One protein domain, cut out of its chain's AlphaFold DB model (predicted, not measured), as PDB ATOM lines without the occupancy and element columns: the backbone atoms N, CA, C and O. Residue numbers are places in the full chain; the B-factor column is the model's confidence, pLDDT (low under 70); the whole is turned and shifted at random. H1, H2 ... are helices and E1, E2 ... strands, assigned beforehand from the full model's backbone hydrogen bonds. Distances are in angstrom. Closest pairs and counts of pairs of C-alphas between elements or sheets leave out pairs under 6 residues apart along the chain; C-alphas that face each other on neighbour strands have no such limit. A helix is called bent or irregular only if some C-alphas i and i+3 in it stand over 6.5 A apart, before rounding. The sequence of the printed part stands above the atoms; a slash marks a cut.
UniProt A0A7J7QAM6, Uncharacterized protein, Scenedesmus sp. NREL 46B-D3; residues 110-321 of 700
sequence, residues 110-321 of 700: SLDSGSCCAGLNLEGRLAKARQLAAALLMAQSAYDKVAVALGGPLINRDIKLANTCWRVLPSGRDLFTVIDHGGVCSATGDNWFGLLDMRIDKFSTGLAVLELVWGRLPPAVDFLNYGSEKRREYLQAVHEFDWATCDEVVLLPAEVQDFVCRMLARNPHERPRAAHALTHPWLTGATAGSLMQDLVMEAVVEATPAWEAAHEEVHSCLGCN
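Overview. This is residues 110 to 321 of the 700 residues of an uncharacterized protein of Scenedesmus sp. NREL 46B-D3 (UniProt A0A7J7QAM6). A long helix, H1, makes the core of this model; H3 runs side by side with it, the equally prominent helix H10 crosses it, and the small hairpin of strands E1 and E2 packs on it through E2. H7 packs on H3, the short helix H8 packs on H1, and H5, with the little H4 close by, lies well away from H1 beyond H3. The printed part has 212 residues, with ten named helices and two named strands in the order H1 E1 E2 H2 H3 H4 H5 H6 H7 H8 H9 H10; the sheet is E1 - E2, antiparallel, and the class is mostly helix. The whole is compact, with a radius of gyration of the C-alphas of 17.2 A, and spans 55 by 47 by 29 A.

Arrangement. H1, residues 122 to 150, is the hub, touching four helices. E1, residues 164 to 168, and E2, residues 174 to 178, form an antiparallel hairpin, with N 165 and O 177 within hydrogen-bond range at 2.9 A and N 175 and O 167 at 2.8 A. The closest C-alphas of H1 and E2 are those of Leu 132 and Phe 176, 5.7 A apart. H2, residues 193 to 197, touches no helix and meets H3, residues 200 to 214, only through their link. H3 touches H1 at a shallow tilt of 14 degrees, opposite ways, the closest C-alphas being those of Ala 129 and Val 209 at 5.2 A. H4, residues 222 to 225, and H5, residues 228 to 240, are close but not clearly touching, with the C-alphas of Phe 223 and Tyr 234 closest at 7.0 A. H5 is apart from H1 and from H3. H6, residues 247 to 250, touches H7, residues 254 to 263, with the C-alphas of Val 249 and Gln 257 closest at 5.9 A. H7 touches H3 opposite ways at a tilt of 36 degrees, only just steep, and the C-alphas of Gly 206 and Met 263 are closest at 5.1 A. H8, residues 274 to 278, touches H1 at its residues 134 to 144 alone, the C-alphas of Ser 141 and Ala 274 being closest at 5.2 A. H9, residues 281 to 284, touches H7, with the C-alphas of Glu 255 and Trp 282 closest at 5.3 A. H10, residues 289 to 318, touches H1 the same way at a steep tilt of 45 degrees, with the C-alphas of Ala 139 and Ala 299 closest at 5.1 A. Every O i to N i+4 pair is within hydrogen-bond range in H2, H3, H7 and H8; the counts are 23 of 25 in H1, 7 of 9 in H5 and 20 of 26 in H10, while H4, H6 and H9 are too short for such a pair.

Along the chain. H1 begins at C-alpha 122, (-89.619, -66.439, -77.260), and is 41.4 A long. E1 is 13.6 A long and E2 13.7 A. H3, 21.2 A long, begins at C-alpha 200, (-90.209, -78.938, -100.677). H5 is 19.3 A long and irregular, with C-alphas 229 and 232 8.2 A apart; H7 is 14.2 A long. H10 is 42.4 A long, has a kink of 31 degrees near residue 297, and ends at C-alpha 318, (-79.282, -77.477, -123.699).

Size, cuts and confidence. The C-alphas farthest apart, those of Leu 251 and Asn 321, are 55.4 A apart. The printed part has no cut. The links H1 to E1 and E2 to H2 are long, with 13 and 14 residues, and residues 154 to 155 of the one pair antiparallel with residues 185 to 186 of the other. The mean pLDDT of the printed part is 74.9; it is under 70 at residues 110 to 117, 150, 188 to 198, 219 to 233 and 286 to 321.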
ATOM      1  N   SER A 110     -73.712 -65.732 -91.180       47.75
ATOM      2  CA  SER A 110     -74.280 -67.037 -91.525       47.75
ATOM      3  C   SER A 110     -75.118 -67.524 -90.348       47.75
ATOM      4  O   SER A 110     -74.646 -67.503 -89.208       47.75
ATOM      5  N   LEU A 111     -76.349 -67.962 -90.614       52.53
ATOM      6  CA  LEU A 111     -77.272 -68.398 -89.571       52.53
ATOM      7  C   LEU A 111     -76.926 -69.803 -89.066       52.53
ATOM      8  O   LEU A 111     -77.567 -70.789 -89.427       52.53
ATOM      9  N   ASP A 112     -75.947 -69.876 -88.166       56.44
ATOM     10  CA  ASP A 112     -75.854 -70.984 -87.217       56.44
ATOM     11  C   ASP A 112     -77.016 -70.847 -86.216       56.44
ATOM     12  O   ASP A 112     -77.198 -69.797 -85.584       56.44
ATOM     13  N   SER A 113     -77.814 -71.904 -86.040       52.84
ATOM     14  CA  SER A 113     -79.087 -71.877 -85.296       52.84
ATOM     15  C   SER A 113     -78.977 -71.497 -83.811       52.84
ATOM     16  O   SER A 113     -79.985 -71.194 -83.173       52.84
ATOM     17  N   GLY A 114     -77.759 -71.443 -83.258       51.00
ATOM     18  CA  GLY A 114     -77.489 -71.006 -81.887       51.00
ATOM     19  C   GLY A 114     -77.048 -69.544 -81.701       51.00
ATOM     20  O   GLY A 114     -77.186 -69.038 -80.589       51.00
ATOM     21  N   SER A 115     -76.504 -68.854 -82.715       58.75
ATOM     22  CA  SER A 115     -75.833 -67.548 -82.522       58.75
ATOM     23  C   SER A 115     -76.775 -66.351 -82.688       58.75
ATOM     24  O   SER A 115     -76.934 -65.547 -81.772       58.75
ATOM     25  N   CYS A 116     -77.458 -66.272 -83.828       63.84
ATOM     26  CA  CYS A 116     -78.329 -65.165 -84.247       63.84
ATOM     27  C   CYS A 116     -79.518 -64.868 -83.314       63.84
ATOM     28  O   CYS A 116     -80.073 -63.767 -83.321       63.84
ATOM     29  N   CYS A 117     -79.927 -65.864 -82.528       69.56
ATOM     30  CA  CYS A 117     -81.042 -65.795 -81.587       69.56
ATOM     31  C   CYS A 117     -80.599 -65.920 -80.119       69.56
ATOM     32  O   CYS A 117     -81.447 -66.009 -79.226       69.56
ATOM     33  N   ALA A 118     -79.289 -65.914 -79.849       70.88
ATOM     34  CA  ALA A 118     -78.754 -65.968 -78.497       70.88
ATOM     35  C   ALA A 118     -79.243 -64.768 -77.666       70.88
ATOM     36  O   ALA A 118     -79.117 -63.614 -78.066       70.88
ATOM     37  N   GLY A 119     -79.810 -65.042 -76.488       74.12
ATOM     38  CA  GLY A 119     -80.326 -64.011 -75.582       74.12
ATOM     39  C   GLY A 119     -81.703 -63.436 -75.943       74.12
ATOM     40  O   GLY A 119     -82.241 -62.659 -75.156       74.12
ATOM     41  N   LEU A 120     -82.316 -63.832 -77.065       78.88
ATOM     42  CA  LEU A 120     -83.699 -63.460 -77.371       78.88
ATOM     43  C   LEU A 120     -84.689 -64.298 -76.550       78.88
ATOM     44  O   LEU A 120     -84.554 -65.517 -76.421       78.88
ATOM     45  N   ASN A 121     -85.738 -63.649 -76.038       87.38
ATOM     46  CA  ASN A 121     -86.897 -64.348 -75.487       87.38
ATOM     47  C   ASN A 121     -87.717 -65.018 -76.617       87.38
ATOM     48  O   ASN A 121     -87.414 -64.881 -77.805       87.38
ATOM     49  N   LEU A 122     -88.767 -65.769 -76.264       86.06
ATOM     50  CA  LEU A 122     -89.619 -66.439 -77.260       86.06
ATOM     51  C   LEU A 122     -90.235 -65.448 -78.266       86.06
ATOM     52  O   LEU A 122     -90.259 -65.732 -79.457       86.06
ATOM     53  N   GLU A 123     -90.672 -64.276 -77.805       88.69
ATOM     54  CA  GLU A 123     -91.265 -63.230 -78.647       88.69
ATOM     55  C   GLU A 123     -90.277 -62.681 -79.689       88.69
ATOM     56  O   GLU A 123     -90.600 -62.631 -80.875       88.69
ATOM     57  N   GLY A 124     -89.044 -62.358 -79.285       87.06
ATOM     58  CA  GLY A 124     -87.987 -61.901 -80.190       87.06
ATOM     59  C   GLY A 124     -87.582 -62.964 -81.215       87.06
ATOM     60  O   GLY A 124     -87.379 -62.644 -82.387       87.06
ATOM     61  N   ARG A 125     -87.540 -64.243 -80.810       88.81
ATOM     62  CA  ARG A 125     -87.304 -65.362 -81.739       88.81
ATOM     63  C   ARG A 125     -88.455 -65.540 -82.728       88.81
ATOM     64  O   ARG A 125     -88.202 -65.715 -83.913       88.81
ATOM     65  N   LEU A 126     -89.707 -65.414 -82.284       90.62
ATOM     66  CA  LEU A 126     -90.883 -65.437 -83.161       90.62
ATOM     67  C   LEU A 126     -90.914 -64.250 -84.137       90.62
ATOM     68  O   LEU A 126     -91.300 -64.428 -85.291       90.62
ATOM     69  N   ALA A 127     -90.478 -63.062 -83.711       89.31
ATOM     70  CA  ALA A 127     -90.359 -61.895 -84.583       89.31
ATOM     71  C   ALA A 127     -89.319 -62.120 -85.697       89.31
ATOM     72  O   ALA A 127     -89.637 -61.911 -86.870       89.31
ATOM     73  N   LYS A 128     -88.125 -62.633 -85.363       88.81
ATOM     74  CA  LYS A 128     -87.119 -63.023 -86.368       88.81
ATOM     75  C   LYS A 128     -87.593 -64.178 -87.256       88.81
ATOM     76  O   LYS A 128     -87.406 -64.133 -88.467       88.81
ATOM     77  N   ALA A 129     -88.275 -65.177 -86.694       92.38
ATOM     78  CA  ALA A 129     -88.792 -66.314 -87.458       92.38
ATOM     79  C   ALA A 129     -89.867 -65.891 -88.470       92.38
ATOM     80  O   ALA A 129     -89.893 -66.408 -89.584       92.38
ATOM     81  N   ARG A 130     -90.705 -64.905 -88.123       93.38
ATOM     82  CA  ARG A 130     -91.651 -64.269 -89.052       93.38
ATOM     83  C   ARG A 130     -90.926 -63.582 -90.212       93.38
ATOM     84  O   ARG A 130     -91.329 -63.758 -91.357       93.38
ATOM     85  N   GLN A 131     -89.869 -62.816 -89.929       90.38
ATOM     86  CA  GLN A 131     -89.073 -62.128 -90.954       90.38
ATOM     87  C   GLN A 131     -88.389 -63.125 -91.904       90.38
ATOM     88  O   GLN A 131     -88.505 -62.984 -93.119       90.38
ATOM     89  N   LEU A 132     -87.757 -64.167 -91.355       92.12
ATOM     90  CA  LEU A 132     -87.160 -65.267 -92.115       92.12
ATOM     91  C   LEU A 132     -88.199 -65.986 -92.990       92.12
ATOM     92  O   LEU A 132     -87.974 -66.171 -94.184       92.12
ATOM     93  N   ALA A 133     -89.352 -66.359 -92.422       94.69
ATOM     94  CA  ALA A 133     -90.430 -67.017 -93.158       94.69
ATOM     95  C   ALA A 133     -90.935 -66.152 -94.318       94.69
ATOM     96  O   ALA A 133     -91.097 -66.648 -95.432       94.69
ATOM     97  N   ALA A 134     -91.143 -64.857 -94.070       92.69
ATOM     98  CA  ALA A 134     -91.565 -63.903 -95.083       92.69
ATOM     99  C   ALA A 134     -90.523 -63.790 -96.210       92.69
ATOM    100  O   ALA A 134     -90.887 -63.928 -97.376       92.69
ATOM    101  N   ALA A 135     -89.238 -63.612 -95.884       90.00
ATOM    102  CA  ALA A 135     -88.156 -63.519 -96.867       90.00
ATOM    103  C   ALA A 135     -88.033 -64.789 -97.730       90.00
ATOM    104  O   ALA A 135     -88.025 -64.701 -98.958       90.00
ATOM    105  N   LEU A 136     -88.038 -65.974 -97.109       92.06
ATOM    106  CA  LEU A 136     -88.010 -67.259 -97.816       92.06
ATOM    107  C   LEU A 136     -89.210 -67.426 -98.756       92.06
ATOM    108  O   LEU A 136     -89.047 -67.807 -99.917       92.06
ATOM    109  N   LEU A 137     -90.416 -67.103 -98.287       93.44
ATOM    110  CA  LEU A 137     -91.626 -67.165 -99.103       93.44
ATOM    111  C   LEU A 137     -91.635 -66.123-100.231       93.44
ATOM    112  O   LEU A 137     -92.174 -66.409-101.299       93.44
ATOM    113  N   MET A 138     -91.037 -64.945-100.038       89.44
ATOM    114  CA  MET A 138     -90.903 -63.925-101.083       89.44
ATOM    115  C   MET A 138     -89.879 -64.313-102.148       89.44
ATOM    116  O   MET A 138     -90.206 -64.202-103.327       89.44
ATOM    117  N   ALA A 139     -88.722 -64.867-101.772       87.44
ATOM    118  CA  ALA A 139     -87.768 -65.442-102.724       87.44
ATOM    119  C   ALA A 139     -88.425 -66.553-103.566       87.44
ATOM    120  O   ALA A 139     -88.352 -66.545-104.793       87.44
ATOM    121  N   GLN A 140     -89.185 -67.449-102.926       87.94
ATOM    122  CA  GLN A 140     -89.954 -68.482-103.629       87.94
ATOM    123  C   GLN A 140     -91.068 -67.900-104.522       87.94
ATOM    124  O   GLN A 140     -91.323 -68.426-105.597       87.94
ATOM    125  N   SER A 141     -91.727 -66.813-104.107       87.56
ATOM    126  CA  SER A 141     -92.731 -66.112-104.926       87.56
ATOM    127  C   SER A 141     -92.097 -65.390-106.124       87.56
ATOM    128  O   SER A 141     -92.717 -65.272-107.181       87.56
ATOM    129  N   ALA A 142     -90.847 -64.933-106.000       84.25
ATOM    130  CA  ALA A 142     -90.069 -64.416-107.120       84.25
ATOM    131  C   ALA A 142     -89.709 -65.545-108.103       84.25
ATOM    132  O   ALA A 142     -89.914 -65.376-109.303       84.25
ATOM    133  N   TYR A 143     -89.295 -66.722-107.615       82.56
ATOM    134  CA  TYR A 143     -89.108 -67.914-108.453       82.56
ATOM    135  C   TYR A 143     -90.398 -68.325-109.180       82.56
ATOM    136  O   TYR A 143     -90.351 -68.557-110.386       82.56
ATOM    137  N   ASP A 144     -91.552 -68.326-108.497       79.06
ATOM    138  CA  ASP A 144     -92.873 -68.583-109.100       79.06
ATOM    139  C   ASP A 144     -93.216 -67.567-110.222       79.06
ATOM    140  O   ASP A 144     -93.898 -67.924-111.181       79.06
ATOM    141  N   LYS A 145     -92.738 -66.313-110.147       78.12
ATOM    142  CA  LYS A 145     -92.933 -65.288-111.196       78.12
ATOM    143  C   LYS A 145     -91.964 -65.445-112.370       78.12
ATOM    144  O   LYS A 145     -92.400 -65.442-113.518       78.12
ATOM    145  N   VAL A 146     -90.667 -65.607-112.095       74.88
ATOM    146  CA  VAL A 146     -89.631 -65.824-113.126       74.88
ATOM    147  C   VAL A 146     -89.929 -67.097-113.924       74.88
ATOM    148  O   VAL A 146     -89.814 -67.115-115.146       74.88
ATOM    149  N   ALA A 147     -90.424 -68.135-113.251       75.44
ATOM    150  CA  ALA A 147     -90.925 -69.359-113.859       75.44
ATOM    151  C   ALA A 147     -91.951 -69.148-114.982       75.44
ATOM    152  O   ALA A 147     -91.887 -69.830-116.003       75.44
ATOM    153  N   VAL A 148     -92.895 -68.215-114.812       70.25
ATOM    154  CA  VAL A 148     -93.916 -67.923-115.833       70.25
ATOM    155  C   VAL A 148     -93.264 -67.368-117.101       70.25
ATOM    156  O   VAL A 148     -93.642 -67.774-118.197       70.25
ATOM    157  N   ALA A 149     -92.239 -66.521-116.964       73.00
ATOM    158  CA  ALA A 149     -91.471 -66.003-118.098       73.00
ATOM    159  C   ALA A 149     -90.617 -67.083-118.797       73.00
ATOM    160  O   ALA A 149     -90.372 -66.987-119.997       73.00
ATOM    161  N   LEU A 150     -90.194 -68.124-118.070       67.12
ATOM    162  CA  LEU A 150     -89.375 -69.232-118.587       67.12
ATOM    163  C   LEU A 150     -90.167 -70.459-119.063       67.12
ATOM    164  O   LEU A 150     -89.572 -71.437-119.511       67.12
ATOM    165  N   GLY A 151     -91.497 -70.448-118.952       76.12
ATOM    166  CA  GLY A 151     -92.335 -71.588-119.329       76.12
ATOM    167  C   GLY A 151     -92.385 -72.733-118.306       76.12
ATOM    168  O   GLY A 151     -92.857 -73.817-118.645       76.12
ATOM    169  N   GLY A 152     -91.963 -72.520-117.052       76.31
ATOM    170  CA  GLY A 152     -92.257 -73.456-115.963       76.31
ATOM    171  C   GLY A 152     -91.548 -73.194-114.623       76.31
ATOM    172  O   GLY A 152     -90.561 -72.459-114.571       76.31
ATOM    173  N   PRO A 153     -92.064 -73.791-113.527       78.12
ATOM    174  CA  PRO A 153     -91.707 -73.494-112.130       78.12
ATOM    175  C   PRO A 153     -90.210 -73.593-111.822       78.12
ATOM    176  O   PRO A 153     -89.564 -74.553-112.231       78.12
ATOM    177  N   LEU A 154     -89.685 -72.645-111.038       83.44
ATOM    178  CA  LEU A 154     -88.339 -72.662-110.457       83.44
ATOM    179  C   LEU A 154     -88.424 -72.984-108.958       83.44
ATOM    180  O   LEU A 154     -89.329 -72.513-108.270       83.44
ATOM    181  N   ILE A 155     -87.500 -73.804-108.458       85.62
ATOM    182  CA  ILE A 155     -87.533 -74.362-107.096       85.62
ATOM    183  C   ILE A 155     -86.102 -74.444-106.579       85.62
ATOM    184  O   ILE A 155     -85.259 -74.977-107.296       85.62
ATOM    185  N   ASN A 156     -85.820 -73.973-105.360       87.44
ATOM    186  CA  ASN A 156     -84.457 -73.965-104.819       87.44
ATOM    187  C   ASN A 156     -84.015 -75.345-104.307       87.44
ATOM    188  O   ASN A 156     -82.877 -75.733-104.538       87.44
ATOM    189  N   ARG A 157     -84.901 -76.121-103.670       87.00
ATOM    190  CA  ARG A 157     -84.644 -77.470-103.115       87.00
ATOM    191  C   ARG A 157     -83.584 -77.562-102.009       87.00
ATOM    192  O   ARG A 157     -83.522 -78.601-101.356       87.00
ATOM    193  N   ASP A 158     -82.803 -76.513-101.759       89.31
ATOM    194  CA  ASP A 158     -81.781 -76.462-100.709       89.31
ATOM    195  C   ASP A 158     -81.979 -75.265 -99.759       89.31
ATOM    196  O   ASP A 158     -81.038 -74.627 -99.284       89.31
ATOM    197  N   ILE A 159     -83.243 -74.953 -99.458       88.56
ATOM    198  CA  ILE A 159     -83.595 -73.991 -98.411       88.56
ATOM    199  C   ILE A 159     -83.351 -74.638 -97.042       88.56
ATOM    200  O   ILE A 159     -83.978 -75.642 -96.693       88.56
ATOM    201  N   LYS A 160     -82.439 -74.040 -96.274       87.25
ATOM    202  CA  LYS A 160     -82.023 -74.415 -94.912       87.25
ATOM    203  C   LYS A 160     -81.351 -73.209 -94.248       87.25
ATOM    204  O   LYS A 160     -80.869 -72.337 -94.971       87.25
ATOM    205  N   LEU A 161     -81.260 -73.161 -92.913       84.50
ATOM    206  CA  LEU A 161     -80.667 -72.004 -92.215       84.50
ATOM    207  C   LEU A 161     -79.226 -71.699 -92.665       84.50
ATOM    208  O   LEU A 161     -78.902 -70.545 -92.925       84.50
ATOM    209  N   ALA A 162     -78.406 -72.729 -92.892       81.94
ATOM    210  CA  ALA A 162     -77.037 -72.578 -93.398       81.94
ATOM    211  C   ALA A 162     -76.930 -71.921 -94.796       81.94
ATOM    212  O   ALA A 162     -75.871 -71.409 -95.147       81.94
ATOM    213  N   ASN A 163     -78.016 -71.909 -95.580       87.94
ATOM    214  CA  ASN A 163     -78.100 -71.251 -96.892       87.94
ATOM    215  C   ASN A 163     -78.835 -69.897 -96.820       87.94
ATOM    216  O   ASN A 163     -79.173 -69.308 -97.851       87.94
ATOM    217  N   THR A 164     -79.078 -69.390 -95.608       85.75
ATOM    218  CA  THR A 164     -79.664 -68.071 -95.356       85.75
ATOM    219  C   THR A 164     -78.718 -67.197 -94.546       85.75
ATOM    220  O   THR A 164     -78.137 -67.623 -93.548       85.75
ATOM    221  N   CYS A 165     -78.571 -65.951 -94.978       84.69
ATOM    222  CA  CYS A 165     -77.765 -64.942 -94.310       84.69
ATOM    223  C   CYS A 165     -78.680 -63.938 -93.612       84.69
ATOM    224  O   CYS A 165     -79.750 -63.599 -94.126       84.69
ATOM    225  N   TRP A 166     -78.256 -63.450 -92.450       84.38
ATOM    226  CA  TRP A 166     -78.935 -62.376 -91.734       84.38
ATOM    227  C   TRP A 166     -78.020 -61.158 -91.627       84.38
ATOM    228  O   TRP A 166     -76.864 -61.266 -91.218       84.38
ATOM    229  N   ARG A 167     -78.541 -59.981 -91.983       81.06
ATOM    230  CA  ARG A 167     -77.844 -58.698 -91.821       81.06
ATOM    231  C   ARG A 167     -78.742 -57.678 -91.131       81.06
ATOM    232  O   ARG A 167     -79.920 -57.566 -91.459       81.06
ATOM    233  N   VAL A 168     -78.171 -56.889 -90.225       81.06
ATOM    234  CA  VAL A 168     -78.833 -55.691 -89.690       81.06
ATOM    235  C   VAL A 168     -78.478 -54.516 -90.598       81.06
ATOM    236  O   VAL A 168     -77.316 -54.129 -90.710       81.06
ATOM    237  N   LEU A 169     -79.475 -53.963 -91.282       78.00
ATOM    238  CA  LEU A 169     -79.326 -52.775 -92.119       78.00
ATOM    239  C   LEU A 169     -78.997 -51.541 -91.253       78.00
ATOM    240  O   LEU A 169     -79.419 -51.485 -90.096       78.00
ATOM    241  N   PRO A 170     -78.362 -50.484 -91.802       78.81
ATOM    242  CA  PRO A 170     -78.079 -49.241 -91.064       78.81
ATOM    243  C   PRO A 170     -79.311 -48.550 -90.450       78.81
ATOM    244  O   PRO A 170     -79.177 -47.746 -89.536       78.81
ATOM    245  N   SER A 171     -80.515 -48.881 -90.928       82.31
ATOM    246  CA  SER A 171     -81.805 -48.473 -90.353       82.31
ATOM    247  C   SER A 171     -82.193 -49.224 -89.067       82.31
ATOM    248  O   SER A 171     -83.292 -49.020 -88.559       82.31
ATOM    249  N   GLY A 172     -81.342 -50.122 -88.559       79.81
ATOM    250  CA  GLY A 172     -81.644 -51.013 -87.435       79.81
ATOM    251  C   GLY A 172     -82.605 -52.155 -87.789       79.81
ATOM    252  O   GLY A 172     -83.135 -52.800 -86.890       79.81
ATOM    253  N   ARG A 173     -82.864 -52.391 -89.082       77.62
ATOM    254  CA  ARG A 173     -83.804 -53.417 -89.558       77.62
ATOM    255  C   ARG A 173     -83.089 -54.715 -89.896       77.62
ATOM    256  O   ARG A 173     -82.079 -54.695 -90.592       77.62
ATOM    257  N   ASP A 174     -83.655 -55.827 -89.456       81.06
ATOM    258  CA  ASP A 174     -83.228 -57.160 -89.869       81.06
ATOM    259  C   ASP A 174     -83.602 -57.422 -91.334       81.06
ATOM    260  O   ASP A 174     -84.748 -57.202 -91.731       81.06
ATOM    261  N   LEU A 175     -82.656 -57.948 -92.112       82.50
ATOM    262  CA  LEU A 175     -82.902 -58.550 -93.417       82.50
ATOM    263  C   LEU A 175     -82.398 -59.994 -93.434       82.50
ATOM    264  O   LEU A 175     -81.303 -60.279 -92.948       82.50
ATOM    265  N   PHE A 176     -83.190 -60.872 -94.045       87.31
ATOM    266  CA  PHE A 176     -82.845 -62.258 -94.338       87.31
ATOM    267  C   PHE A 176     -82.735 -62.440 -95.851       87.31
ATOM    268  O   PHE A 176     -83.641 -62.029 -96.575       87.31
ATOM    269  N   THR A 177     -81.652 -63.061 -96.308       84.81
ATOM    270  CA  THR A 177     -81.360 -63.274 -97.732       84.81
ATOM    271  C   THR A 177     -80.997 -64.736 -97.979       84.81
ATOM    272  O   THR A 177     -80.446 -65.403 -97.097       84.81
ATOM    273  N   VAL A 178     -81.315 -65.269 -99.159       86.56
ATOM    274  CA  VAL A 178     -80.878 -66.618 -99.562       86.56
ATOM    275  C   VAL A 178     -79.541 -66.474-100.281       86.56
ATOM    276  O   VAL A 178     -79.436 -65.681-101.209       86.56
ATOM    277  N   ILE A 179     -78.517 -67.209 -99.841       85.56
ATOM    278  CA  ILE A 179     -77.141 -67.063-100.357       85.56
ATOM    279  C   ILE A 179     -76.655 -68.243-101.199       85.56
ATOM    280  O   ILE A 179     -75.609 -68.136-101.837       85.56
ATOM    281  N   ASP A 180     -77.398 -69.351-101.212       84.25
ATOM    282  CA  ASP A 180     -77.113 -70.502-102.065       84.25
ATOM    283  C   ASP A 180     -78.304 -70.807-102.981       84.25
ATOM    284  O   ASP A 180     -79.471 -70.871-102.573       84.25
ATOM    285  N   HIS A 181     -77.970 -70.989-104.252       84.81
ATOM    286  CA  HIS A 181     -78.881 -71.269-105.348       84.81
ATOM    287  C   HIS A 181     -78.433 -72.491-106.164       84.81
ATOM    288  O   HIS A 181     -79.073 -72.808-107.158       84.81
ATOM    289  N   GLY A 182     -77.385 -73.217-105.748       84.06
ATOM    290  CA  GLY A 182     -76.886 -74.403-106.456       84.06
ATOM    291  C   GLY A 182     -77.860 -75.589-106.476       84.06
ATOM    292  O   GLY A 182     -77.687 -76.525-107.252       84.06
ATOM    293  N   GLY A 183     -78.906 -75.560-105.644       81.19
ATOM    294  CA  GLY A 183     -80.024 -76.500-105.726       81.19
ATOM    295  C   GLY A 183     -81.087 -76.127-106.770       81.19
ATOM    296  O   GLY A 183     -81.892 -77.000-107.131       81.19
ATOM    297  N   VAL A 184     -81.103 -74.873-107.255       85.56
ATOM    298  CA  VAL A 184     -82.194 -74.314-108.066       85.56
ATOM    299  C   VAL A 184     -82.356 -75.080-109.372       85.56
ATOM    300  O   VAL A 184     -81.417 -75.239-110.144       85.56
ATOM    301  N   CYS A 185     -83.575 -75.537-109.647       81.31
ATOM    302  CA  CYS A 185     -83.916 -76.167-110.916       81.31
ATOM    303  C   CYS A 185     -85.270 -75.704-111.442       81.31
ATOM    304  O   CYS A 185     -86.164 -75.335-110.675       81.31
ATOM    305  N   SER A 186     -85.452 -75.838-112.754       79.88
ATOM    306  CA  SER A 186     -86.780 -75.822-113.352       79.88
ATOM    307  C   SER A 186     -87.467 -77.178-113.153       79.88
ATOM    308  O   SER A 186     -86.919 -78.212-113.528       79.88
ATOM    309  N   ALA A 187     -88.684 -77.181-112.611       71.31
ATOM    310  CA  ALA A 187     -89.584 -78.336-112.606       71.31
ATOM    311  C   ALA A 187     -90.428 -78.398-113.894       71.31
ATOM    312  O   ALA A 187     -91.636 -78.640-113.872       71.31
ATOM    313  N   THR A 188     -89.781 -78.178-115.038       62.62
ATOM    314  CA  THR A 188     -90.362 -78.389-116.367       62.62
ATOM    315  C   THR A 188     -90.335 -79.876-116.723       62.62
ATOM    316  O   THR A 188     -89.342 -80.417-117.203       62.62
ATOM    317  N   GLY A 189     -91.458 -80.559-116.499       54.91
ATOM    318  CA  GLY A 189     -91.691 -81.904-117.026       54.91
ATOM    319  C   GLY A 189     -92.908 -82.592-116.414       54.91
ATOM    320  O   GLY A 189     -93.209 -82.396-115.240       54.91
ATOM    321  N   ASP A 190     -93.547 -83.478-117.185       51.38
ATOM    322  CA  ASP A 190     -94.729 -84.284-116.801       51.38
ATOM    323  C   ASP A 190     -94.474 -85.305-115.666       51.38
ATOM    324  O   ASP A 190     -95.286 -86.188-115.375       51.38
ATOM    325  N   ASN A 191     -93.319 -85.213-115.011       50.66
ATOM    326  CA  ASN A 191     -92.953 -86.053-113.890       50.66
ATOM    327  C   ASN A 191     -93.709 -85.585-112.644       50.66
ATOM    328  O   ASN A 191     -93.531 -84.458-112.189       50.66
ATOM    329  N   TRP A 192     -94.461 -86.494-112.018       49.75
ATOM    330  CA  TRP A 192     -95.157 -86.277-110.738       49.75
ATOM    331  C   TRP A 192     -94.260 -85.708-109.621       49.75
ATOM    332  O   TRP A 192     -94.750 -85.070-108.691       49.75
ATOM    333  N   PHE A 193     -92.942 -85.890-109.742       55.81
ATOM    334  CA  PHE A 193     -91.930 -85.275-108.889       55.81
ATOM    335  C   PHE A 193     -91.920 -83.738-108.935       55.81
ATOM    336  O   PHE A 193     -91.689 -83.136-107.899       55.81
ATOM    337  N   GLY A 194     -92.274 -83.080-110.047       55.94
ATOM    338  CA  GLY A 194     -92.292 -81.611-110.129       55.94
ATOM    339  C   GLY A 194     -93.299 -80.949-109.175       55.94
ATOM    340  O   GLY A 194     -92.992 -79.942-108.539       55.94
ATOM    341  N   LEU A 195     -94.479 -81.555-108.989       57.06
ATOM    342  CA  LEU A 195     -95.474 -81.091-108.010       57.06
ATOM    343  C   LEU A 195     -95.058 -81.365-106.555       57.06
ATOM    344  O   LEU A 195     -95.469 -80.623-105.663       57.06
ATOM    345  N   LEU A 196     -94.257 -82.408-106.317       61.22
ATOM    346  CA  LEU A 196     -93.662 -82.692-105.007       61.22
ATOM    347  C   LEU A 196     -92.531 -81.694-104.702       61.22
ATOM    348  O   LEU A 196     -92.497 -81.126-103.609       61.22
ATOM    349  N   ASP A 197     -91.675 -81.417-105.688       64.88
ATOM    350  CA  ASP A 197     -90.548 -80.494-105.578       64.88
ATOM    351  C   ASP A 197     -91.033 -79.061-105.309       64.88
ATOM    352  O   ASP A 197     -90.521 -78.426-104.391       64.88
ATOM    353  N   MET A 198     -92.080 -78.548-105.982       66.62
ATOM    354  CA  MET A 198     -92.586 -77.168-105.753       66.62
ATOM    355  C   MET A 198     -93.005 -76.890-104.295       66.62
ATOM    356  O   MET A 198     -93.258 -75.752-103.887       66.62
ATOM    357  N   ARG A 199     -93.151 -77.955-103.505       82.81
ATOM    358  CA  ARG A 199     -93.648 -77.956-102.133       82.81
ATOM    359  C   ARG A 199     -92.572 -78.359-101.123       82.81
ATOM    360  O   ARG A 199     -92.869 -78.362 -99.924       82.81
ATOM    361  N   ILE A 200     -91.347 -78.665-101.567       88.12
ATOM    362  CA  ILE A 200     -90.209 -78.938-100.677       88.12
ATOM    363  C   ILE A 200     -89.727 -77.650-100.009       88.12
ATOM    364  O   ILE A 200     -89.603 -77.608 -98.790       88.12
ATOM    365  N   ASP A 201     -89.631 -76.557-100.769       90.62
ATOM    366  CA  ASP A 201     -89.224 -75.235-100.279       90.62
ATOM    367  C   ASP A 201     -90.146 -74.725 -99.148       90.62
ATOM    368  O   ASP A 201     -89.695 -74.082 -98.195       90.62
ATOM    369  N   LYS A 202     -91.442 -75.075 -99.191       93.25
ATOM    370  CA  LYS A 202     -92.417 -74.750 -98.129       93.25
ATOM    371  C   LYS A 202     -92.157 -75.556 -96.856       93.25
ATOM    372  O   LYS A 202     -92.168 -74.997 -95.765       93.25
ATOM    373  N   PHE A 203     -91.859 -76.844 -97.004       92.69
ATOM    374  CA  PHE A 203     -91.493 -77.715 -95.891       92.69
ATOM    375  C   PHE A 203     -90.194 -77.239 -95.226       92.69
ATOM    376  O   PHE A 203     -90.173 -77.009 -94.020       92.69
ATOM    377  N   SER A 204     -89.162 -76.948 -96.021       92.56
ATOM    378  CA  SER A 204     -87.926 -76.302 -95.565       92.56
ATOM    379  C   SER A 204     -88.166 -74.988 -94.818       92.56
ATOM    380  O   SER A 204     -87.554 -74.756 -93.780       92.56
ATOM    381  N   THR A 205     -89.086 -74.141 -95.291       94.69
ATOM    382  CA  THR A 205     -89.445 -72.893 -94.593       94.69
ATOM    383  C   THR A 205     -90.071 -73.172 -93.220       94.69
ATOM    384  O   THR A 205     -89.732 -72.503 -92.247       94.69
ATOM    385  N   GLY A 206     -90.944 -74.182 -93.108       94.81
ATOM    386  CA  GLY A 206     -91.516 -74.607 -91.826       94.81
ATOM    387  C   GLY A 206     -90.463 -75.141 -90.846       94.81
ATOM    388  O   GLY A 206     -90.499 -74.801 -89.663       94.81
ATOM    389  N   LEU A 207     -89.486 -75.913 -91.341       92.81
ATOM    390  CA  LEU A 207     -88.357 -76.394 -90.538       92.81
ATOM    391  C   LEU A 207     -87.470 -75.239 -90.064       92.81
ATOM    392  O   LEU A 207     -87.157 -75.172 -88.881       92.81
ATOM    393  N   ALA A 208     -87.120 -74.307 -90.954       91.06
ATOM    394  CA  ALA A 208     -86.289 -73.151 -90.627       91.06
ATOM    395  C   ALA A 208     -86.938 -72.243 -89.564       91.06
ATOM    396  O   ALA A 208     -86.248 -71.731 -88.686       91.06
ATOM    397  N   VAL A 209     -88.270 -72.092 -89.588       93.19
ATOM    398  CA  VAL A 209     -89.028 -71.404 -88.527       93.19
ATOM    399  C   VAL A 209     -88.905 -72.131 -87.189       93.19
ATOM    400  O   VAL A 209     -88.588 -71.490 -86.189       93.19
ATOM    401  N   LEU A 210     -89.121 -73.451 -87.149       91.06
ATOM    402  CA  LEU A 210     -88.978 -74.227 -85.911       91.06
ATOM    403  C   LEU A 210     -87.551 -74.178 -85.363       91.06
ATOM    404  O   LEU A 210     -87.365 -73.944 -84.170       91.06
ATOM    405  N   GLU A 211     -86.557 -74.351 -86.233       89.62
ATOM    406  CA  GLU A 211     -85.149 -74.338 -85.854       89.62
ATOM    407  C   GLU A 211     -84.732 -72.978 -85.281       89.62
ATOM    408  O   GLU A 211     -84.085 -72.934 -84.238       89.62
ATOM    409  N   LEU A 212     -85.176 -71.867 -85.881       88.50
ATOM    410  CA  LEU A 212     -84.891 -70.522 -85.372       88.50
ATOM    411  C   LEU A 212     -85.608 -70.229 -84.038       88.50
ATOM    412  O   LEU A 212     -85.044 -69.591 -83.147       88.50
ATOM    413  N   VAL A 213     -86.850 -70.702 -83.871       88.38
ATOM    414  CA  VAL A 213     -87.626 -70.489 -82.636       88.38
ATOM    415  C   VAL A 213     -87.061 -71.288 -81.466       88.38
ATOM    416  O   VAL A 213     -86.999 -70.763 -80.353       88.38
ATOM    417  N   TRP A 214     -86.623 -72.527 -81.690       86.50
ATOM    418  CA  TRP A 214     -86.149 -73.415 -80.623       86.50
ATOM    419  C   TRP A 214     -84.625 -73.477 -80.478       86.50
ATOM    420  O   TRP A 214     -84.143 -73.927 -79.439       86.50
ATOM    421  N   GLY A 215     -83.869 -72.981 -81.461       82.69
ATOM    422  CA  GLY A 215     -82.410 -73.131 -81.562       82.69
ATOM    423  C   GLY A 215     -81.963 -74.541 -81.973       82.69
ATOM    424  O   GLY A 215     -80.790 -74.877 -81.831       82.69
ATOM    425  N   ARG A 216     -82.912 -75.384 -82.399       80.50
ATOM    426  CA  ARG A 216     -82.745 -76.780 -82.830       80.50
ATOM    427  C   ARG A 216     -84.013 -77.255 -83.537       80.50
ATOM    428  O   ARG A 216     -85.093 -76.716 -83.289       80.50
ATOM    429  N   LEU A 217     -83.916 -78.309 -84.339       81.69
ATOM    430  CA  LEU A 217     -85.099 -79.036 -84.808       81.69
ATOM    431  C   LEU A 217     -85.688 -79.912 -83.680       81.69
ATOM    432  O   LEU A 217     -84.977 -80.235 -82.724       81.69
ATOM    433  N   PRO A 218     -86.971 -80.321 -83.763       75.19
ATOM    434  CA  PRO A 218     -87.535 -81.297 -82.832       75.19
ATOM    435  C   PRO A 218     -86.679 -82.573 -82.803       75.19
ATOM    436  O   PRO A 218     -86.222 -82.995 -83.869       75.19
ATOM    437  N   PRO A 219     -86.474 -83.243 -81.652       69.88
ATOM    438  CA  PRO A 219     -85.545 -84.372 -81.543       69.88
ATOM    439  C   PRO A 219     -85.774 -85.501 -82.555       69.88
ATOM    440  O   PRO A 219     -84.816 -86.107 -83.011       69.88
ATOM    441  N   ALA A 220     -87.023 -85.753 -82.962       67.00
ATOM    442  CA  ALA A 220     -87.370 -86.735 -83.996       67.00
ATOM    443  C   ALA A 220     -86.838 -86.396 -85.410       67.00
ATOM    444  O   ALA A 220     -86.858 -87.246 -86.299       67.00
ATOM    445  N   VAL A 221     -86.378 -85.159 -85.615       67.81
ATOM    446  CA  VAL A 221     -85.998 -84.552 -86.901       67.81
ATOM    447  C   VAL A 221     -84.568 -83.989 -86.860       67.81
ATOM    448  O   VAL A 221     -83.901 -83.938 -87.890       67.81
ATOM    449  N   ASP A 222     -84.036 -83.678 -85.673       60.00
ATOM    450  CA  ASP A 222     -82.633 -83.284 -85.425       60.00
ATOM    451  C   ASP A 222     -81.605 -84.347 -85.900       60.00
ATOM    452  O   ASP A 222     -80.423 -84.080 -86.120       60.00
ATOM    453  N   PHE A 223     -82.069 -85.568 -86.189       57.62
ATOM    454  CA  PHE A 223     -81.283 -86.614 -86.850       57.62
ATOM    455  C   PHE A 223     -80.897 -86.307 -88.311       57.62
ATOM    456  O   PHE A 223     -80.042 -87.006 -88.856       57.62
ATOM    457  N   LEU A 224     -81.445 -85.256 -88.937       53.41
ATOM    458  CA  LEU A 224     -80.988 -84.759 -90.249       53.41
ATOM    459  C   LEU A 224     -79.504 -84.340 -90.247       53.41
ATOM    460  O   LEU A 224     -78.866 -84.367 -91.299       53.41
ATOM    461  N   ASN A 225     -78.945 -84.033 -89.072       54.22
ATOM    462  CA  ASN A 225     -77.531 -83.708 -88.873       54.22
ATOM    463  C   ASN A 225     -76.609 -84.945 -88.758       54.22
ATOM    464  O   ASN A 225     -75.387 -84.799 -88.698       54.22
ATOM    465  N   TYR A 226     -77.155 -86.169 -88.724       46.66
ATOM    466  CA  TYR A 226     -76.383 -87.400 -88.515       46.66
ATOM    467  C   TYR A 226     -76.152 -88.204 -89.807       46.66
ATOM    468  O   TYR A 226     -77.007 -88.307 -90.683       46.66
ATOM    469  N   GLY A 227     -74.956 -88.798 -89.900       52.31
ATOM    470  CA  GLY A 227     -74.408 -89.420 -91.108       52.31
ATOM    471  C   GLY A 227     -75.220 -90.562 -91.745       52.31
ATOM    472  O   GLY A 227     -76.159 -91.121 -91.181       52.31
ATOM    473  N   SER A 228     -74.801 -90.920 -92.960       56.34
ATOM    474  CA  SER A 228     -75.562 -91.664 -93.975       56.34
ATOM    475  C   SER A 228     -76.119 -93.044 -93.595       56.34
ATOM    476  O   SER A 228     -77.063 -93.486 -94.252       56.34
ATOM    477  N   GLU A 229     -75.591 -93.726 -92.574       57.59
ATOM    478  CA  GLU A 229     -75.886 -95.146 -92.297       57.59
ATOM    479  C   GLU A 229     -77.362 -95.448 -91.987       57.59
ATOM    480  O   GLU A 229     -77.821 -96.561 -92.227       57.59
ATOM    481  N   LYS A 230     -78.129 -94.458 -91.516       66.06
ATOM    482  CA  LYS A 230     -79.549 -94.609 -91.144       66.06
ATOM    483  C   LYS A 230     -80.517 -93.753 -91.965       66.06
ATOM    484  O   LYS A 230     -81.704 -93.684 -91.655       66.06
ATOM    485  N   ARG A 231     -80.054 -93.147 -93.068       67.56
ATOM    486  CA  ARG A 231     -80.836 -92.185 -93.877       67.56
ATOM    487  C   ARG A 231     -82.233 -92.684 -94.275       67.56
ATOM    488  O   ARG A 231     -83.162 -91.889 -94.361       67.56
ATOM    489  N   ARG A 232     -82.396 -93.991 -94.506       68.38
ATOM    490  CA  ARG A 232     -83.689 -94.607 -94.851       68.38
ATOM    491  C   ARG A 232     -84.672 -94.628 -93.677       68.38
ATOM    492  O   ARG A 232     -85.833 -94.288 -93.874       68.38
ATOM    493  N   GLU A 233     -84.202 -94.997 -92.487       69.38
ATOM    494  CA  GLU A 233     -84.992 -94.981 -91.248       69.38
ATOM    495  C   GLU A 233     -85.417 -93.544 -90.915       69.38
ATOM    496  O   GLU A 233     -86.564 -93.306 -90.553       69.38
ATOM    497  N   TYR A 234     -84.530 -92.566 -91.141       72.25
ATOM    498  CA  TYR A 234     -84.818 -91.143 -90.935       72.25
ATOM    499  C   TYR A 234     -85.879 -90.594 -91.896       72.25
ATOM    500  O   TYR A 234     -86.812 -89.925 -91.462       72.25
ATOM    501  N   LEU A 235     -85.777 -90.894 -93.198       70.19
ATOM    502  CA  LEU A 235     -86.791 -90.482 -94.178       70.19
ATOM    503  C   LEU A 235     -88.165 -91.093 -93.866       70.19
ATOM    504  O   LEU A 235     -89.186 -90.443 -94.079       70.19
ATOM    505  N   GLN A 236     -88.195 -92.316 -93.328       73.31
ATOM    506  CA  GLN A 236     -89.426 -92.935 -92.848       73.31
ATOM    507  C   GLN A 236     -89.959 -92.244 -91.582       73.31
ATOM    508  O   GLN A 236     -91.138 -91.906 -91.546       73.31
ATOM    509  N   ALA A 237     -89.103 -91.946 -90.598       73.88
ATOM    510  CA  ALA A 237     -89.496 -91.235 -89.381       73.88
ATOM    511  C   ALA A 237     -90.084 -89.845 -89.682       73.88
ATOM    512  O   ALA A 237     -91.165 -89.529 -89.200       73.88
ATOM    513  N   VAL A 238     -89.446 -89.050 -90.552       79.00
ATOM    514  CA  VAL A 238     -89.965 -87.738 -90.993       79.00
ATOM    515  C   VAL A 238     -91.294 -87.875 -91.746       79.00
ATOM    516  O   VAL A 238     -92.170 -87.024 -91.613       79.00
ATOM    517  N   HIS A 239     -91.476 -88.950 -92.520       77.12
ATOM    518  CA  HIS A 239     -92.734 -89.228 -93.213       77.12
ATOM    519  C   HIS A 239     -93.858 -89.684 -92.267       77.12
ATOM    520  O   HIS A 239     -95.029 -89.492 -92.588       77.12
ATOM    521  N   GLU A 240     -93.533 -90.301 -91.132       82.12
ATOM    522  CA  GLU A 240     -94.486 -90.770 -90.116       82.12
ATOM    523  C   GLU A 240     -94.729 -89.744 -88.994       82.12
ATOM    524  O   GLU A 240     -95.653 -89.924 -88.203       82.12
ATOM    525  N   PHE A 241     -93.948 -88.661 -88.942       82.69
ATOM    526  CA  PHE A 241     -94.014 -87.655 -87.886       82.69
ATOM    527  C   PHE A 241     -95.291 -86.803 -87.953       82.69
ATOM    528  O   PHE A 241     -95.558 -86.125 -88.949       82.69
ATOM    529  N   ASP A 242     -96.063 -86.803 -86.864       89.56
ATOM    530  CA  ASP A 242     -97.246 -85.954 -86.711       89.56
ATOM    531  C   ASP A 242     -96.880 -84.611 -86.062       89.56
ATOM    532  O   ASP A 242     -96.878 -84.444 -84.837       89.56
ATOM    533  N   TRP A 243     -96.610 -83.633 -86.925       88.06
ATOM    534  CA  TRP A 243     -96.299 -82.251 -86.565       88.06
ATOM    535  C   TRP A 243     -97.351 -81.576 -85.679       88.06
ATOM    536  O   TRP A 243     -96.988 -80.682 -84.922       88.06
ATOM    537  N   ALA A 244     -98.626 -81.979 -85.732       89.06
ATOM    538  CA  ALA A 244     -99.670 -81.382 -84.897       89.06
ATOM    539  C   ALA A 244     -99.585 -81.837 -83.428       89.06
ATOM    540  O   ALA A 244    -100.095 -81.150 -82.545       89.06
ATOM    541  N   THR A 245     -98.916 -82.966 -83.166       88.50
ATOM    542  CA  THR A 245     -98.702 -83.537 -81.821       88.50
ATOM    543  C   THR A 245     -97.297 -83.301 -81.263       88.50
ATOM    544  O   THR A 245     -97.016 -83.670 -80.128       88.50
ATOM    545  N   CYS A 246     -96.408 -82.687 -82.046       89.38
ATOM    546  CA  CYS A 246     -95.040 -82.370 -81.647       89.38
ATOM    547  C   CYS A 246     -95.023 -81.330 -80.514       89.38
ATOM    548  O   CYS A 246     -95.544 -80.231 -80.701       89.38
ATOM    549  N   ASP A 247     -94.360 -81.619 -79.389       88.94
ATOM    550  CA  ASP A 247     -94.278 -80.704 -78.233       88.94
ATOM    551  C   ASP A 247     -93.750 -79.312 -78.634       88.94
ATOM    552  O   ASP A 247     -94.367 -78.295 -78.317       88.94
ATOM    553  N   GLU A 248     -92.668 -79.248 -79.422       88.19
ATOM    554  CA  GLU A 248     -92.133 -77.993 -79.977       88.19
ATOM    555  C   GLU A 248     -93.128 -77.202 -80.855       88.19
ATOM    556  O   GLU A 248     -92.953 -76.000 -81.040       88.19
ATOM    557  N   VAL A 249     -94.164 -77.836 -81.411       89.00
ATOM    558  CA  VAL A 249     -95.198 -77.177 -82.232       89.00
ATOM    559  C   VAL A 249     -96.402 -76.782 -81.373       89.00
ATOM    560  O   VAL A 249     -96.915 -75.674 -81.507       89.00
ATOM    561  N   VAL A 250     -96.821 -77.652 -80.449       91.81
ATOM    562  CA  VAL A 250     -97.945 -77.434 -79.518       91.81
ATOM    563  C   VAL A 250     -97.668 -76.297 -78.525       91.81
ATOM    564  O   VAL A 250     -98.597 -75.627 -78.080       91.81
ATOM    565  N   LEU A 251     -96.398 -76.036 -78.197       91.12
ATOM    566  CA  LEU A 251     -95.985 -74.930 -77.322       91.12
ATOM    567  C   LEU A 251     -95.932 -73.553 -78.017       91.12
ATOM    568  O   LEU A 251     -95.605 -72.554 -77.369       91.12
ATOM    569  N   LEU A 252     -96.226 -73.471 -79.318       91.88
ATOM    570  CA  LEU A 252     -96.245 -72.211 -80.063       91.88
ATOM    571  C   LEU A 252     -97.592 -71.477 -79.909       91.88
ATOM    572  O   LEU A 252     -98.626 -72.112 -79.704       91.88
ATOM    573  N   PRO A 253     -97.634 -70.139 -80.065       94.38
ATOM    574  CA  PRO A 253     -98.898 -69.416 -80.198       94.38
ATOM    575  C   PRO A 253     -99.732 -69.963 -81.366       94.38
ATOM    576  O   PRO A 253     -99.179 -70.271 -82.419       94.38
ATOM    577  N   ALA A 254    -101.057 -70.022 -81.211       94.69
ATOM    578  CA  ALA A 254    -101.954 -70.727 -82.138       94.69
ATOM    579  C   ALA A 254    -101.802 -70.325 -83.622       94.69
ATOM    580  O   ALA A 254    -101.853 -71.183 -84.498       94.69
ATOM    581  N   GLU A 255    -101.556 -69.046 -83.929       95.00
ATOM    582  CA  GLU A 255    -101.318 -68.598 -85.313       95.00
ATOM    583  C   GLU A 255     -99.977 -69.096 -85.884       95.00
ATOM    584  O   GLU A 255     -99.864 -69.365 -87.079       95.00
ATOM    585  N   VAL A 256     -98.951 -69.222 -85.039       95.06
ATOM    586  CA  VAL A 256     -97.644 -69.782 -85.415       95.06
ATOM    587  C   VAL A 256     -97.784 -71.288 -85.621       95.06
ATOM    588  O   VAL A 256     -97.254 -71.826 -86.588       95.06
ATOM    589  N   GLN A 257     -98.530 -71.956 -84.735       95.38
ATOM    590  CA  GLN A 257     -98.844 -73.378 -84.832       95.38
ATOM    591  C   GLN A 257     -99.568 -73.689 -86.153       95.38
ATOM    592  O   GLN A 257     -99.109 -74.548 -86.900       95.38
ATOM    593  N   ASP A 258    -100.632 -72.948 -86.487       96.50
ATOM    594  CA  ASP A 258    -101.373 -73.103 -87.749       96.50
ATOM    595  C   ASP A 258    -100.462 -72.896 -88.973       96.50
ATOM    596  O   ASP A 258    -100.431 -73.731 -89.880       96.50
ATOM    597  N   PHE A 259     -99.627 -71.848 -88.963       96.94
ATOM    598  CA  PHE A 259     -98.649 -71.614 -90.029       96.94
ATOM    599  C   PHE A 259     -97.685 -72.799 -90.193       96.94
ATOM    600  O   PHE A 259     -97.534 -73.336 -91.292       96.94
ATOM    601  N   VAL A 260     -97.036 -73.222 -89.104       95.81
ATOM    602  CA  VAL A 260     -96.033 -74.292 -89.118       95.81
ATOM    603  C   VAL A 260     -96.659 -75.621 -89.542       95.81
ATOM    604  O   VAL A 260     -96.117 -76.281 -90.429       95.81
ATOM    605  N   CYS A 261     -97.828 -75.987 -89.007       95.44
ATOM    606  CA  CYS A 261     -98.542 -77.206 -89.389       95.44
ATOM    607  C   CYS A 261     -98.930 -77.218 -90.877       95.44
ATOM    608  O   CYS A 261     -98.766 -78.247 -91.533       95.44
ATOM    609  N   ARG A 262     -99.377 -76.088 -91.449       96.06
ATOM    610  CA  ARG A 262     -99.674 -75.982 -92.893       96.06
ATOM    611  C   ARG A 262     -98.424 -76.105 -93.761       96.06
ATOM    612  O   ARG A 262     -98.465 -76.742 -94.811       96.06
ATOM    613  N   MET A 263     -97.311 -75.505 -93.343       95.75
ATOM    614  CA  MET A 263     -96.043 -75.571 -94.080       95.75
ATOM    615  C   MET A 263     -95.407 -76.967 -94.010       95.75
ATOM    616  O   MET A 263     -94.825 -77.430 -94.993       95.75
ATOM    617  N   LEU A 264     -95.581 -77.665 -92.884       93.62
ATOM    618  CA  LEU A 264     -95.068 -79.014 -92.629       93.62
ATOM    619  C   LEU A 264     -96.074 -80.135 -92.938       93.62
ATOM    620  O   LEU A 264     -95.793 -81.300 -92.656       93.62
ATOM    621  N   ALA A 265     -97.212 -79.817 -93.566       92.50
ATOM    622  CA  ALA A 265     -98.244 -80.792 -93.912       92.50
ATOM    623  C   ALA A 265     -97.648 -82.006 -94.649       92.50
ATOM    624  O   ALA A 265     -96.862 -81.863 -95.598       92.50
ATOM    625  N   ARG A 266     -98.003 -83.217 -94.198       88.44
ATOM    626  CA  ARG A 266     -97.438 -84.478 -94.708       88.44
ATOM    627  C   ARG A 266     -97.679 -84.622 -96.207       88.44
ATOM    628  O   ARG A 266     -96.749 -84.928 -96.949       88.44
ATOM    629  N   ASN A 267     -98.910 -84.363 -96.640       88.00
ATOM    630  CA  ASN A 267     -99.293 -84.310 -98.042       88.00
ATOM    631  C   ASN A 267     -98.795 -82.992 -98.667       88.00
ATOM    632  O   ASN A 267     -99.260 -81.919 -98.279       88.00
ATOM    633  N   PRO A 268     -97.891 -83.020 -99.663       87.50
ATOM    634  CA  PRO A 268     -97.352 -81.791-100.243       87.50
ATOM    635  C   PRO A 268     -98.408 -80.919-100.941       87.50
ATOM    636  O   PRO A 268     -98.213 -79.710-101.053       87.50
ATOM    637  N   HIS A 269     -99.543 -81.492-101.358       87.19
ATOM    638  CA  HIS A 269    -100.653 -80.738-101.952       87.19
ATOM    639  C   HIS A 269    -101.412 -79.862-100.941       87.19
ATOM    640  O   HIS A 269    -101.969 -78.843-101.342       87.19
ATOM    641  N   GLU A 270    -101.396 -80.218 -99.651       91.44
ATOM    642  CA  GLU A 270    -102.014 -79.438 -98.564       91.44
ATOM    643  C   GLU A 270    -101.162 -78.224 -98.156       91.44
ATOM    644  O   GLU A 270    -101.670 -77.284 -97.545       91.44
ATOM    645  N   ARG A 271     -99.876 -78.191 -98.541       94.12
ATOM    646  CA  ARG A 271     -98.995 -77.050 -98.262       94.12
ATOM    647  C   ARG A 271     -99.440 -75.821 -99.072       94.12
ATOM    648  O   ARG A 271     -99.709 -75.939-100.274       94.12
ATOM    649  N   PRO A 272     -99.476 -74.612 -98.490       93.38
ATOM    650  CA  PRO A 272     -99.857 -73.396 -99.211       93.38
ATOM    651  C   PRO A 272     -98.831 -73.015-100.297       93.38
ATOM    652  O   PRO A 272     -97.661 -73.402-100.248       93.38
ATOM    653  N   ARG A 273     -99.274 -72.291-101.338       90.25
ATOM    654  CA  ARG A 273     -98.365 -71.676-102.334       90.25
ATOM    655  C   ARG A 273     -97.622 -70.499-101.693       90.25
ATOM    656  O   ARG A 273     -98.051 -70.032-100.644       90.25
ATOM    657  N   ALA A 274     -96.552 -69.997-102.322       91.31
ATOM    658  CA  ALA A 274     -95.785 -68.863-101.789       91.31
ATOM    659  C   ALA A 274     -96.691 -67.670-101.433       91.31
ATOM    660  O   ALA A 274     -96.732 -67.239-100.283       91.31
ATOM    661  N   ALA A 275     -97.500 -67.230-102.401       90.19
ATOM    662  CA  ALA A 275     -98.471 -66.152-102.233       90.19
ATOM    663  C   ALA A 275     -99.492 -66.425-101.109       90.19
ATOM    664  O   ALA A 275     -99.683 -65.579-100.242       90.19
ATOM    665  N   HIS A 276    -100.092 -67.621-101.062       92.69
ATOM    666  CA  HIS A 276    -101.083 -67.969-100.028       92.69
ATOM    667  C   HIS A 276    -100.466 -68.063 -98.622       92.69
ATOM    668  O   HIS A 276    -101.123 -67.767 -97.626       92.69
ATOM    669  N   ALA A 277     -99.204 -68.489 -98.521       94.81
ATOM    670  CA  ALA A 277     -98.485 -68.533 -97.255       94.81
ATOM    671  C   ALA A 277     -98.162 -67.116 -96.755       94.81
ATOM    672  O   ALA A 277     -98.313 -66.849 -95.568       94.81
ATOM    673  N   LEU A 278     -97.804 -66.190 -97.655       94.06
ATOM    674  CA  LEU A 278     -97.588 -64.774 -97.325       94.06
ATOM    675  C   LEU A 278     -98.857 -64.080 -96.809       94.06
ATOM    676  O   LEU A 278     -98.750 -63.200 -95.965       94.06
ATOM    677  N   THR A 279    -100.053 -64.504 -97.237       94.25
ATOM    678  CA  THR A 279    -101.327 -63.968 -96.717       94.25
ATOM    679  C   THR A 279    -101.733 -64.512 -95.338       94.25
ATOM    680  O   THR A 279    -102.770 -64.117 -94.807       94.25
ATOM    681  N   HIS A 280    -100.956 -65.419 -94.735       96.06
ATOM    682  CA  HIS A 280    -101.302 -66.051 -93.459       96.06
ATOM    683  C   HIS A 280    -101.395 -65.031 -92.301       96.06
ATOM    684  O   HIS A 280    -100.490 -64.206 -92.188       96.06
ATOM    685  N   PRO A 281    -102.391 -65.107 -91.386       94.31
ATOM    686  CA  PRO A 281    -102.566 -64.144 -90.286       94.31
ATOM    687  C   PRO A 281    -101.296 -63.873 -89.469       94.31
ATOM    688  O   PRO A 281    -100.934 -62.720 -89.247       94.31
ATOM    689  N   TRP A 282    -100.541 -64.924 -89.124       94.94
ATOM    690  CA  TRP A 282     -99.259 -64.774 -88.422       94.94
ATOM    691  C   TRP A 282     -98.225 -63.902 -89.166       94.94
ATOM    692  O   TRP A 282     -97.416 -63.240 -88.513       94.94
ATOM    693  N   LEU A 283     -98.235 -63.897 -90.506       93.38
ATOM    694  CA  LEU A 283     -97.343 -63.090 -91.351       93.38
ATOM    695  C   LEU A 283     -97.943 -61.732 -91.747       93.38
ATOM    696  O   LEU A 283     -97.183 -60.832 -92.087       93.38
ATOM    697  N   THR A 284     -99.269 -61.563 -91.699       89.38
ATOM    698  CA  THR A 284     -99.971 -60.326 -92.105       89.38
ATOM    699  C   THR A 284    -100.452 -59.457 -90.941       89.38
ATOM    700  O   THR A 284    -100.842 -58.312 -91.163       89.38
ATOM    701  N   GLY A 285    -100.415 -59.968 -89.705       79.06
ATOM    702  CA  GLY A 285    -100.850 -59.262 -88.500       79.06
ATOM    703  C   GLY A 285    -100.162 -57.906 -88.290       79.06
ATOM    704  O   GLY A 285     -99.112 -57.620 -88.861       79.06
ATOM    705  N   ALA A 286    -100.741 -57.063 -87.429       53.53
ATOM    706  CA  ALA A 286    -100.485 -55.614 -87.347       53.53
ATOM    707  C   ALA A 286     -99.017 -55.149 -87.168       53.53
ATOM    708  O   ALA A 286     -98.730 -53.969 -87.340       53.53
ATOM    709  N   THR A 287     -98.081 -56.047 -86.848       53.31
ATOM    710  CA  THR A 287     -96.633 -55.769 -86.759       53.31
ATOM    711  C   THR A 287     -95.848 -56.058 -88.049       53.31
ATOM    712  O   THR A 287     -94.644 -55.822 -88.080       53.31
ATOM    713  N   ALA A 288     -96.489 -56.564 -89.108       50.75
ATOM    714  CA  ALA A 288     -95.815 -57.097 -90.297       50.75
ATOM    715  C   ALA A 288     -96.102 -56.348 -91.613       50.75
ATOM    716  O   ALA A 288     -95.374 -56.533 -92.591       50.75
ATOM    717  N   GLY A 289     -97.117 -55.476 -91.653       41.19
ATOM    718  CA  GLY A 289     -97.519 -54.763 -92.876       41.19
ATOM    719  C   GLY A 289     -96.416 -53.894 -93.500       41.19
ATOM    720  O   GLY A 289     -96.306 -53.835 -94.719       41.19
ATOM    721  N   SER A 290     -95.549 -53.288 -92.681       47.09
ATOM    722  CA  SER A 290     -94.384 -52.517 -93.145       47.09
ATOM    723  C   SER A 290     -93.187 -53.377 -93.564       47.09
ATOM    724  O   SER A 290     -92.260 -52.865 -94.183       47.09
ATOM    725  N   LEU A 291     -93.178 -54.670 -93.225       53.00
ATOM    726  CA  LEU A 291     -92.051 -55.566 -93.486       53.00
ATOM    727  C   LEU A 291     -92.137 -56.200 -94.883       53.00
ATOM    728  O   LEU A 291     -91.134 -56.301 -95.581       53.00
ATOM    729  N   MET A 292     -93.336 -56.612 -95.308       45.56
ATOM    730  CA  MET A 292     -93.524 -57.270 -96.610       45.56
ATOM    731  C   MET A 292     -93.235 -56.350 -97.803       45.56
ATOM    732  O   MET A 292     -92.787 -56.834 -98.837       45.56
ATOM    733  N   GLN A 293     -93.487 -55.044 -97.685       46.81
ATOM    734  CA  GLN A 293     -93.420 -54.130 -98.831       46.81
ATOM    735  C   GLN A 293     -91.990 -53.954 -99.372       46.81
ATOM    736  O   GLN A 293     -91.793 -53.966-100.587       46.81
ATOM    737  N   ASP A 294     -90.997 -53.879 -98.482       45.62
ATOM    738  CA  ASP A 294     -89.586 -53.718 -98.856       45.62
ATOM    739  C   ASP A 294     -88.943 -55.051 -99.276       45.62
ATOM    740  O   ASP A 294     -88.196 -55.108-100.255       45.62
ATOM    741  N   LEU A 295     -89.289 -56.143 -98.583       50.41
ATOM    742  CA  LEU A 295     -88.759 -57.482 -98.859       50.41
ATOM    743  C   LEU A 295     -89.123 -57.996-100.265       50.41
ATOM    744  O   LEU A 295     -88.344 -58.744-100.851       50.41
ATOM    745  N   VAL A 296     -90.261 -57.581-100.841       46.00
ATOM    746  CA  VAL A 296     -90.627 -57.942-102.227       46.00
ATOM    747  C   VAL A 296     -89.644 -57.355-103.244       46.00
ATOM    748  O   VAL A 296     -89.304 -58.038-104.209       46.00
ATOM    749  N   MET A 297     -89.183 -56.117-103.047       41.91
ATOM    750  CA  MET A 297     -88.253 -55.469-103.980       41.91
ATOM    751  C   MET A 297     -86.859 -56.097-103.905       41.91
ATOM    752  O   MET A 297     -86.274 -56.399-104.944       41.91
ATOM    753  N   GLU A 298     -86.347 -56.354-102.698       52.38
ATOM    754  CA  GLU A 298     -85.038 -57.001-102.531       52.38
ATOM    755  C   GLU A 298     -85.055 -58.465-103.011       52.38
ATOM    756  O   GLU A 298     -84.149 -58.869-103.735       52.38
ATOM    757  N   ALA A 299     -86.116 -59.236-102.738       47.78
ATOM    758  CA  ALA A 299     -86.220 -60.630-103.190       47.78
ATOM    759  C   ALA A 299     -86.242 -60.785-104.724       47.78
ATOM    760  O   ALA A 299     -85.748 -61.784-105.244       47.78
ATOM    761  N   VAL A 300     -86.791 -59.814-105.464       42.62
ATOM    762  CA  VAL A 300     -86.741 -59.809-106.940       42.62
ATOM    763  C   VAL A 300     -85.319 -59.523-107.438       42.62
ATOM    764  O   VAL A 300     -84.845 -60.191-108.359       42.62
ATOM    765  N   VAL A 301     -84.612 -58.585-106.800       53.66
ATOM    766  CA  VAL A 301     -83.204 -58.286-107.112       53.66
ATOM    767  C   VAL A 301     -82.301 -59.488-106.813       53.66
ATOM    768  O   VAL A 301     -81.462 -59.823-107.642       53.66
ATOM    769  N   GLU A 302     -82.493 -60.191-105.692       53.19
ATOM    770  CA  GLU A 302     -81.706 -61.387-105.336       53.19
ATOM    771  C   GLU A 302     -82.044 -62.614-106.194       53.19
ATOM    772  O   GLU A 302     -81.155 -63.388-106.552       53.19
ATOM    773  N   ALA A 303     -83.305 -62.775-106.606       46.31
ATOM    774  CA  ALA A 303     -83.691 -63.837-107.530       46.31
ATOM    775  C   ALA A 303     -83.094 -63.659-108.939       46.31
ATOM    776  O   ALA A 303     -83.044 -64.632-109.688       46.31
ATOM    777  N   THR A 304     -82.626 -62.459-109.308       47.25
ATOM    778  CA  THR A 304     -82.150 -62.169-110.672       47.25
ATOM    779  C   THR A 304     -80.769 -62.795-110.964       47.25
ATOM    780  O   THR A 304     -80.678 -63.531-111.942       47.25
ATOM    781  N   PRO A 305     -79.720 -62.672-110.122       48.16
ATOM    782  CA  PRO A 305     -78.478 -63.436-110.304       48.16
ATOM    783  C   PRO A 305     -78.659 -64.955-110.161       48.16
ATOM    784  O   PRO A 305     -77.985 -65.730-110.837       48.16
ATOM    785  N   ALA A 306     -79.579 -65.399-109.293       48.12
ATOM    786  CA  ALA A 306     -79.934 -66.814-109.162       48.12
ATOM    787  C   ALA A 306     -80.564 -67.357-110.455       48.12
ATOM    788  O   ALA A 306     -80.255 -68.466-110.891       48.12
ATOM    789  N   TRP A 307     -81.420 -66.544-111.081       46.06
ATOM    790  CA  TRP A 307     -81.971 -66.791-112.404       46.06
ATOM    791  C   TRP A 307     -80.871 -66.830-113.468       46.06
ATOM    792  O   TRP A 307     -80.798 -67.825-114.175       46.06
ATOM    793  N   GLU A 308     -79.987 -65.831-113.544       47.06
ATOM    794  CA  GLU A 308     -78.867 -65.810-114.500       47.06
ATOM    795  C   GLU A 308     -77.992 -67.069-114.386       47.06
ATOM    796  O   GLU A 308     -77.673 -67.683-115.400       47.06
ATOM    797  N   ALA A 309     -77.667 -67.511-113.166       49.56
ATOM    798  CA  ALA A 309     -76.867 -68.714-112.928       49.56
ATOM    799  C   ALA A 309     -77.592 -70.010-113.339       49.56
ATOM    800  O   ALA A 309     -77.029 -70.823-114.074       49.56
ATOM    801  N   ALA A 310     -78.851 -70.191-112.922       39.25
ATOM    802  CA  ALA A 310     -79.655 -71.348-113.325       39.25
ATOM    803  C   ALA A 310     -79.916 -71.356-114.844       39.25
ATOM    804  O   ALA A 310     -79.976 -72.414-115.467       39.25
ATOM    805  N   HIS A 311     -80.030 -70.176-115.458       41.41
ATOM    806  CA  HIS A 311     -80.195 -69.996-116.893       41.41
ATOM    807  C   HIS A 311     -78.896 -70.299-117.657       41.41
ATOM    808  O   HIS A 311     -78.960 -70.999-118.662       41.41
ATOM    809  N   GLU A 312     -77.718 -69.878-117.172       44.72
ATOM    810  CA  GLU A 312     -76.417 -70.293-117.728       44.72
ATOM    811  C   GLU A 312     -76.216 -71.815-117.641       44.72
ATOM    812  O   GLU A 312     -75.727 -72.420-118.597       44.72
ATOM    813  N   GLU A 313     -76.616 -72.458-116.539       40.31
ATOM    814  CA  GLU A 313     -76.519 -73.915-116.385       40.31
ATOM    815  C   GLU A 313     -77.484 -74.652-117.330       40.31
ATOM    816  O   GLU A 313     -77.068 -75.561-118.053       40.31
ATOM    817  N   VAL A 314     -78.737 -74.198-117.436       32.03
ATOM    818  CA  VAL A 314     -79.710 -74.716-118.412       32.03
ATOM    819  C   VAL A 314     -79.234 -74.492-119.856       32.03
ATOM    820  O   VAL A 314     -79.308 -75.418-120.661       32.03
ATOM    821  N   HIS A 315     -78.665 -73.331-120.195       36.00
ATOM    822  CA  HIS A 315     -78.070 -73.075-121.515       36.00
ATOM    823  C   HIS A 315     -76.857 -73.973-121.796       36.00
ATOM    824  O   HIS A 315     -76.732 -74.496-122.904       36.00
ATOM    825  N   SER A 316     -75.997 -74.200-120.801       33.75
ATOM    826  CA  SER A 316     -74.857 -75.124-120.880       33.75
ATOM    827  C   SER A 316     -75.307 -76.575-121.106       33.75
ATOM    828  O   SER A 316     -74.690 -77.307-121.882       33.75
ATOM    829  N   CYS A 317     -76.422 -76.987-120.492       29.58
ATOM    830  CA  CYS A 317     -77.007 -78.315-120.669       29.58
ATOM    831  C   CYS A 317     -77.819 -78.485-121.967       29.58
ATOM    832  O   CYS A 317     -77.883 -79.602-122.484       29.58
ATOM    833  N   LEU A 318     -78.434 -77.422-122.497       29.06
ATOM    834  CA  LEU A 318     -79.282 -77.477-123.699       29.06
ATOM    835  C   LEU A 318     -78.566 -77.068-124.996       29.06
ATOM    836  O   LEU A 318     -79.064 -77.367-126.080       29.06
ATOM    837  N   GLY A 319     -77.406 -76.408-124.919       29.91
ATOM    838  CA  GLY A 319     -76.655 -75.963-126.099       29.91
ATOM    839  C   GLY A 319     -77.373 -74.883-126.921       29.91
ATOM    840  O   GLY A 319     -77.155 -74.786-128.130       29.91
ATOM    841  N   CYS A 320     -78.250 -74.099-126.287       37.19
ATOM    842  CA  CYS A 320     -79.038 -73.060-126.951       37.19
ATOM    843  C   CYS A 320     -78.164 -71.871-127.383       37.19
ATOM    844  O   CYS A 320     -77.357 -71.353-126.612       37.19
ATOM    845  N   ASN A 321     -78.348 -71.453-128.636       40.41
ATOM    846  CA  ASN A 321     -77.495 -70.517-129.369       40.41
ATOM    847  C   ASN A 321     -77.702 -69.051-128.923       40.41
ATOM    848  O   ASN A 321     -78.840 -68.619-128.732       40.41
TER     849      ASN A 321